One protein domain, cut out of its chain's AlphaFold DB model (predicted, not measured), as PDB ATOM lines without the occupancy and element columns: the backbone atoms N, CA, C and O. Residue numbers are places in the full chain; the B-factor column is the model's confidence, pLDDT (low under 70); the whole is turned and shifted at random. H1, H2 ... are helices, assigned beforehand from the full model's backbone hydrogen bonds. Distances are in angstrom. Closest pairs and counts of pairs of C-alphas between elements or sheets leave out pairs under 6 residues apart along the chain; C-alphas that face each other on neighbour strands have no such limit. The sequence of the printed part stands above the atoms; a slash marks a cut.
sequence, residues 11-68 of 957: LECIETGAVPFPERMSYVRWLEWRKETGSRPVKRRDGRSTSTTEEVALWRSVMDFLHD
ATOM      1  N   LEU A  11     151.426 137.700 109.203       84.19
ATOM      2  CA  LEU A  11     150.571 138.343 110.207       84.19
ATOM      3  C   LEU A  11     149.479 139.201 109.556       84.19
ATOM      4  O   LEU A  11     148.314 139.015 109.883       84.19
ATOM      5  N   GLU A  12     149.810 140.026 108.557       83.62
ATOM      6  CA  GLU A  12     148.804 140.788 107.791       83.62
ATOM      7  C   GLU A  12     147.771 139.862 107.124       83.62
ATOM      8  O   GLU A  12     146.583 140.176 107.097       83.62
ATOM      9  N   CYS A  13     148.186 138.695 106.613       83.44
ATOM     10  CA  CYS A  13     147.254 137.702 106.065       83.44
ATOM     11  C   CYS A  13     146.336 137.068 107.124       83.44
ATOM     12  O   CYS A  13     145.221 136.683 106.780       83.44
ATOM     13  N   ILE A  14     146.782 136.957 108.378       84.75
ATOM     14  CA  ILE A  14     145.968 136.455 109.496       84.75
ATOM     15  C   ILE A  14     144.998 137.546 109.977       84.75
ATOM     16  O   ILE A  14     143.805 137.290 110.114       84.75
ATOM     17  N   GLU A  15     145.469 138.784 110.145       78.62
ATOM     18  CA  GLU A  15     144.647 139.939 110.547       78.62
ATOM     19  C   GLU A  15     143.553 140.283 109.521       78.62
ATOM     20  O   GLU A  15     142.454 140.691 109.894       78.62
ATOM     21  N   THR A  16     143.824 140.084 108.227       82.19
ATOM     22  CA  THR A  16     142.837 140.259 107.143       82.19
ATOM     23  C   THR A  16     141.928 139.044 106.927       82.19
ATOM     24  O   THR A  16     141.060 139.087 106.056       82.19
ATOM     25  N   GLY A  17     142.110 137.953 107.683       77.38
ATOM     26  CA  GLY A  17     141.336 136.713 107.545       77.38
ATOM     27  C   GLY A  17     141.605 135.919 106.259       77.38
ATOM     28  O   GLY A  17     140.914 134.940 105.990       77.38
ATOM     29  N   ALA A  18     142.608 136.307 105.461       79.38
ATOM     30  CA  ALA A  18     143.025 135.587 104.254       79.38
ATOM     31  C   ALA A  18     143.736 134.253 104.568       79.38
ATOM     32  O   ALA A  18     143.837 133.378 103.710       79.38
ATOM     33  N   VAL A  19     144.237 134.110 105.796       85.12
ATOM     34  CA  VAL A  19     144.708 132.870 106.416       85.12
ATOM     35  C   VAL A  19     144.027 132.790 107.789       85.12
ATOM     36  O   VAL A  19     144.012 133.801 108.489       85.12
ATOM     37  N   PRO A  20     143.445 131.649 108.204       83.56
ATOM     38  CA  PRO A  20     142.794 131.557 109.509       83.56
ATOM     39  C   PRO A  20     143.805 131.688 110.657       83.56
ATOM     40  O   PRO A  20     145.010 131.509 110.478       83.56
ATOM     41  N   PHE A  21     143.306 131.997 111.850       81.88
ATOM     42  CA  PHE A  21     144.138 132.161 113.038       81.88
ATOM     43  C   PHE A  21     144.765 130.815 113.460       81.88
ATOM     44  O   PHE A  21     144.022 129.851 113.645       81.88
ATOM     45  N   PRO A  22     146.100 130.710 113.611       85.81
ATOM     46  CA  PRO A  22     146.735 129.488 114.089       85.81
ATOM     47  C   PRO A  22     146.656 129.384 115.620       85.81
ATOM     48  O   PRO A  22     147.087 130.281 116.351       85.81
ATOM     49  N   GLU A  23     146.153 128.252 116.104       82.38
ATOM     50  CA  GLU A  23     146.222 127.863 117.516       82.38
ATOM     51  C   GLU A  23     147.683 127.697 117.982       82.38
ATOM     52  O   GLU A  23     148.605 127.610 117.163       82.38
ATOM     53  N   ARG A  24     147.917 127.683 119.304       81.38
ATOM     54  CA  ARG A  24     149.252 127.406 119.864       81.38
ATOM     55  C   ARG A  24     149.636 125.985 119.446       81.38
ATOM     56  O   ARG A  24     148.932 125.041 119.774       81.38
ATOM     57  N   MET A  25     150.721 125.842 118.689       83.75
ATOM     58  CA  MET A  25     151.130 124.549 118.135       83.75
ATOM     59  C   MET A  25     152.649 124.419 118.024       83.75
ATOM     60  O   MET A  25     153.362 125.395 117.745       83.75
ATOM     61  N   SER A  26     153.128 123.184 118.179       86.94
ATOM     62  CA  SER A  26     154.533 122.814 118.003       86.94
ATOM     63  C   SER A  26     155.040 123.133 116.588       86.94
ATOM     64  O   SER A  26     154.271 123.304 115.637       86.94
ATOM     65  N   TYR A  27     156.363 123.184 116.404       85.44
ATOM     66  CA  TYR A  27     156.946 123.443 115.079       85.44
ATOM     67  C   TYR A  27     156.604 122.357 114.035       85.44
ATOM     68  O   TYR A  27     156.639 122.632 112.836       85.44
ATOM     69  N   VAL A  28     156.266 121.136 114.473       87.19
ATOM     70  CA  VAL A  28     155.864 120.035 113.582       87.19
ATOM     71  C   VAL A  28     154.449 120.285 113.057       87.19
ATOM     72  O   VAL A  28     154.301 120.489 111.848       87.19
ATOM     73  N   ARG A  29     153.455 120.453 113.948       84.56
ATOM     74  CA  ARG A  29     152.082 120.826 113.552       84.56
ATOM     75  C   ARG A  29     152.031 122.162 112.799       84.56
ATOM     76  O   ARG A  29     151.256 122.310 111.859       84.56
ATOM     77  N   TRP A  30     152.929 123.111 113.093       89.50
ATOM     78  CA  TRP A  30     153.087 124.329 112.283       89.50
ATOM     79  C   TRP A  30     153.457 124.041 110.824       89.50
ATOM     80  O   TRP A  30     152.943 124.707 109.927       89.50
ATOM     81  N   LEU A  31     154.350 123.086 110.545       89.81
ATOM     82  CA  LEU A  31     154.740 122.766 109.169       89.81
ATOM     83  C   LEU A  31     153.606 122.100 108.382       89.81
ATOM     84  O   LEU A  31     153.464 122.387 107.189       89.81
ATOM     85  N   GLU A  32     152.809 121.262 109.040       87.94
ATOM     86  CA  GLU A  32     151.592 120.645 108.494       87.94
ATOM     87  C   GLU A  32     150.528 121.706 108.221       87.94
ATOM     88  O   GLU A  32     150.117 121.889 107.073       87.94
ATOM     89  N   TRP A  33     150.196 122.516 109.230       89.75
ATOM     90  CA  TRP A  33     149.280 123.641 109.085       89.75
ATOM     91  C   TRP A  33     149.723 124.568 107.948       89.75
ATOM     92  O   TRP A  33     148.932 124.879 107.065       89.75
ATOM     93  N   ARG A  34     151.006 124.950 107.874       90.00
ATOM     94  CA  ARG A  34     151.550 125.790 106.790       90.00
ATOM     95  C   ARG A  34     151.450 125.143 105.411       90.00
ATOM     96  O   ARG A  34     151.262 125.873 104.437       90.00
ATOM     97  N   LYS A  35     151.622 123.824 105.296       85.44
ATOM     98  CA  LYS A  35     151.556 123.085 104.022       85.44
ATOM     99  C   LYS A  35     150.164 123.177 103.392       85.44
ATOM    100  O   LYS A  35     150.079 123.253 102.167       85.44
ATOM    101  N   GLU A  36     149.120 123.212 104.216       80.38
ATOM    102  CA  GLU A  36     147.725 123.130 103.779       80.38
ATOM    103  C   GLU A  36     146.998 124.454 104.058       80.38
ATOM    104  O   GLU A  36     146.927 125.316 103.180       80.38
ATOM    105  N   THR A  37     146.543 124.667 105.289       83.12
ATOM    106  CA  THR A  37     145.732 125.821 105.709       83.12
ATOM    107  C   THR A  37     146.497 127.156 105.692       83.12
ATOM    108  O   THR A  37     146.047 128.154 105.129       83.12
ATOM    109  N   GLY A  38     147.703 127.177 106.256       81.94
ATOM    110  CA  GLY A  38     148.568 128.348 106.403       81.94
ATOM    111  C   GLY A  38     149.235 128.836 105.113       81.94
ATOM    112  O   GLY A  38     150.030 129.776 105.165       81.94
ATOM    113  N   SER A  39     148.951 128.217 103.960       84.31
ATOM    114  CA  SER A  39     149.327 128.692 102.618       84.31
ATOM    115  C   SER A  39     150.829 128.988 102.417       84.31
ATOM    116  O   SER A  39     151.260 130.107 102.098       84.31
ATOM    117  N   ARG A  40     151.670 127.963 102.591       87.56
ATOM    118  CA  ARG A  40     153.119 128.017 102.328       87.56
ATOM    119  C   ARG A  40     153.434 128.233 100.833       87.56
ATOM    120  O   ARG A  40     152.878 127.532  99.985       87.56
ATOM    121  N   PRO A  41     154.351 129.158 100.481       86.44
ATOM    122  CA  PRO A  41     154.834 129.320  99.107       86.44
ATOM    123  C   PRO A  41     155.569 128.073  98.599       86.44
ATOM    124  O   PRO A  41     156.447 127.539  99.285       86.44
ATOM    125  N   VAL A  42     155.246 127.630  97.382       83.88
ATOM    126  CA  VAL A  42     155.839 126.439  96.755       83.88
ATOM    127  C   VAL A  42     156.516 126.824  95.446       83.88
ATOM    128  O   VAL A  42     155.895 127.427  94.576       83.88
ATOM    129  N   LYS A  43     157.762 126.380  95.240       82.00
ATOM    130  CA  LYS A  43     158.597 126.729  94.071       82.00
ATOM    131  C   LYS A  43     157.913 126.522  92.704       82.00
ATOM    132  O   LYS A  43     158.209 127.261  91.774       82.00
ATOM    133  N   ARG A  44     157.001 125.545  92.581       77.50
ATOM    134  CA  ARG A  44     156.234 125.260  91.347       77.50
ATOM    135  C   ARG A  44     155.126 126.286  91.053       77.50
ATOM    136  O   ARG A  44     154.784 126.458  89.893       77.50
ATOM    137  N   ARG A  45     154.548 126.914  92.082       75.50
ATOM    138  CA  ARG A  45     153.410 127.849  91.978       75.50
ATOM    139  C   ARG A  45     153.852 129.300  92.138       75.50
ATOM    140  O   ARG A  45     153.468 130.148  91.348       75.50
ATOM    141  N   ASP A  46     154.666 129.557  93.153       76.56
ATOM    142  CA  ASP A  46     154.992 130.893  93.651       76.56
ATOM    143  C   ASP A  46     156.436 131.318  93.285       76.56
ATOM    144  O   ASP A  46     156.946 132.310  93.796       76.56
ATOM    145  N   GLY A  47     157.155 130.530  92.468       76.25
ATOM    146  CA  GLY A  47     158.552 130.760  92.046       76.25
ATOM    147  C   GLY A  47     159.612 130.599  93.152       76.25
ATOM    148  O   GLY A  47     160.745 130.186  92.888       76.25
ATOM    149  N   ARG A  48     159.232 130.840  94.409       78.12
ATOM    150  CA  ARG A  48     160.035 130.690  95.626       78.12
ATOM    151  C   ARG A  48     159.379 129.695  96.584       78.12
ATOM    152  O   ARG A  48     158.162 129.644  96.727       78.12
ATOM    153  N   SER A  49     160.209 128.927  97.279       83.62
ATOM    154  CA  SER A  49     159.828 128.153  98.464       83.62
ATOM    155  C   SER A  49     160.491 128.744  99.703       83.62
ATOM    156  O   SER A  49     161.624 129.220  99.619       83.62
ATOM    157  N   THR A  50     159.832 128.657 100.853       84.56
ATOM    158  CA  THR A  50     160.437 128.980 102.150       84.56
ATOM    159  C   THR A  50     161.346 127.848 102.634       84.56
ATOM    160  O   THR A  50     160.978 126.669 102.605       84.56
ATOM    161  N   SER A  51     162.546 128.202 103.085       85.25
ATOM    162  CA  SER A  51     163.486 127.289 103.741       85.25
ATOM    163  C   SER A  51     163.032 126.933 105.159       85.25
ATOM    164  O   SER A  51     162.313 127.695 105.801       85.25
ATOM    165  N   THR A  52     163.509 125.807 105.693       82.69
ATOM    166  CA  THR A  52     163.243 125.394 107.084       82.69
ATOM    167  C   THR A  52     163.652 126.476 108.089       82.69
ATOM    168  O   THR A  52     162.953 126.715 109.061       82.69
ATOM    169  N   THR A  53     164.755 127.187 107.842       82.94
ATOM    170  CA  THR A  53     165.206 128.303 108.692       82.94
ATOM    171  C   THR A  53     164.286 129.523 108.645       82.94
ATOM    172  O   THR A  53     164.124 130.182 109.668       82.94
ATOM    173  N   GLU A  54     163.678 129.820 107.494       84.75
ATOM    174  CA  GLU A  54     162.669 130.882 107.379       84.75
ATOM    175  C   GLU A  54     161.354 130.458 108.051       84.75
ATOM    176  O   GLU A  54     160.772 131.262 108.769       84.75
ATOM    177  N   GLU A  55     160.918 129.202 107.905       90.06
ATOM    178  CA  GLU A  55     159.715 128.695 108.587       90.06
ATOM    179  C   GLU A  55     159.880 128.620 110.113       90.06
ATOM    180  O   GLU A  55     158.945 128.983 110.816       90.06
ATOM    181  N   VAL A  56     161.054 128.253 110.657       86.06
ATOM    182  CA  VAL A  56     161.319 128.343 112.114       86.06
ATOM    183  C   VAL A  56     161.240 129.791 112.604       86.06
ATOM    184  O   VAL A  56     160.731 130.047 113.696       86.06
ATOM    185  N   ALA A  57     161.757 130.747 111.826       85.81
ATOM    186  CA  ALA A  57     161.702 132.162 112.183       85.81
ATOM    187  C   ALA A  57     160.268 132.715 112.110       85.81
ATOM    188  O   ALA A  57     159.870 133.465 112.997       85.81
ATOM    189  N   LEU A  58     159.490 132.309 111.100       88.06
ATOM    190  CA  LEU A  58     158.071 132.647 110.971       88.06
ATOM    191  C   LEU A  58     157.243 132.032 112.101       88.06
ATOM    192  O   LEU A  58     156.526 132.775 112.755       88.06
ATOM    193  N   TRP A  59     157.391 130.733 112.383       91.25
ATOM    194  CA  TRP A  59     156.725 130.053 113.501       91.25
ATOM    195  C   TRP A  59     156.972 130.787 114.814       91.25
ATOM    196  O   TRP A  59     156.029 131.228 115.459       91.25
ATOM    197  N   ARG A  60     158.245 131.017 115.165       85.88
ATOM    198  CA  ARG A  60     158.600 131.738 116.394       85.88
ATOM    199  C   ARG A  60     158.044 133.150 116.409       85.88
ATOM    200  O   ARG A  60     157.491 133.548 117.418       85.88
ATOM    201  N   SER A  61     158.158 133.899 115.314       84.94
ATOM    202  CA  SER A  61     157.654 135.273 115.266       84.94
ATOM    203  C   SER A  61     156.129 135.358 115.320       84.94
ATOM    204  O   SER A  61     155.622 136.363 115.801       84.94
ATOM    205  N   VAL A  62     155.404 134.363 114.806       85.88
ATOM    206  CA  VAL A  62     153.935 134.330 114.823       85.88
ATOM    207  C   VAL A  62     153.430 133.816 116.168       85.88
ATOM    208  O   VAL A  62     152.537 134.430 116.734       85.88
ATOM    209  N   MET A  63     154.041 132.777 116.741       87.88
ATOM    210  CA  MET A  63     153.675 132.278 118.071       87.88
ATOM    211  C   MET A  63     154.068 133.259 119.188       87.88
ATOM    212  O   MET A  63     153.256 133.505 120.066       87.88
ATOM    213  N   ASP A  64     155.244 133.899 119.137       79.38
ATOM    214  CA  ASP A  64     155.644 134.964 120.088       79.38
ATOM    215  C   ASP A  64     154.720 136.194 119.964       79.38
ATOM    216  O   ASP A  64     154.438 136.852 120.956       79.38
ATOM    217  N   PHE A  65     154.196 136.496 118.769       77.44
ATOM    218  CA  PHE A  65     153.290 137.636 118.565       77.44
ATOM    219  C   PHE A  65     151.830 137.346 118.951       77.44
ATOM    220  O   PHE A  65     151.161 138.230 119.482       77.44
ATOM    221  N   LEU A  66     151.330 136.135 118.682       78.44
ATOM    222  CA  LEU A  66     149.938 135.746 118.946       78.44
ATOM    223  C   LEU A  66     149.729 135.136 120.343       78.44
ATOM    224  O   LEU A  66     148.649 135.298 120.907       78.44
ATOM    225  N   HIS A  67     150.748 134.468 120.896       77.00
ATOM    226  CA  HIS A  67     150.667 133.653 122.119       77.00
ATOM    227  C   HIS A  67     151.778 133.955 123.159       77.00
ATOM    228  O   HIS A  67     151.864 133.251 124.156       77.00
ATOM    229  N   ASP A  68     152.610 134.992 122.954       52.88
ATOM    230  CA  ASP A  68     153.635 135.530 123.893       52.88
ATOM    231  C   ASP A  68     154.587 134.469 124.502       52.88
ATOM    232  O   ASP A  68     154.728 134.339 125.718       52.88
TER     233      ASP A  68
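What this domain is: This is residues 11 to 68 of the 957 residues of the protein "Pol protein" of Symbiodinium sp. CCMP2456 (UniProt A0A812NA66). Two helices, H4 and the shorter H2, are set crosswise at about right angles, with the small helix H1 near H4 and the small helix H3 away from the other helices on the loop between H2 and H4. The printed part has 58 residues with four named helices, H1 to H4 in chain order, and no named strand: all helix. It is compact, with a radius of gyration of the C-alphas of 11.2 A and spans of 33 by 24 by 16 A.

Where its parts are: H4, residues 52 to 67, measures 21.3 A and ends at C-alpha 67 (150.667, 133.653, 122.119). H2, residues 27 to 35, measures 12.3 A. H1, residues 11 to 15, begins at C-alpha 11 (150.571, 138.343, 110.207). H3 is residues 43 to 46.

How they stand to each other: H4 touches H2 with residues 55 to 59 alone, about perpendicular at 78 degrees; their closest C-alphas, Tyr 27 and Trp 59, are 6.8 A apart. H1 and H4 are close but not clearly touching, the closest C-alphas, Leu 11 and Val 62, 7.0 A apart. H3 touches no helix. H1, H2 and H4 have every O i to N i+4 pair within hydrogen-bond range; H3 is too short for one.

The domain as a whole: The C-alphas farthest apart, Arg 44 and Asp 68, are 34.2 A apart. The printed part has no cut. The link H1 to H2 is long. Residue 68 is under pLDDT 70.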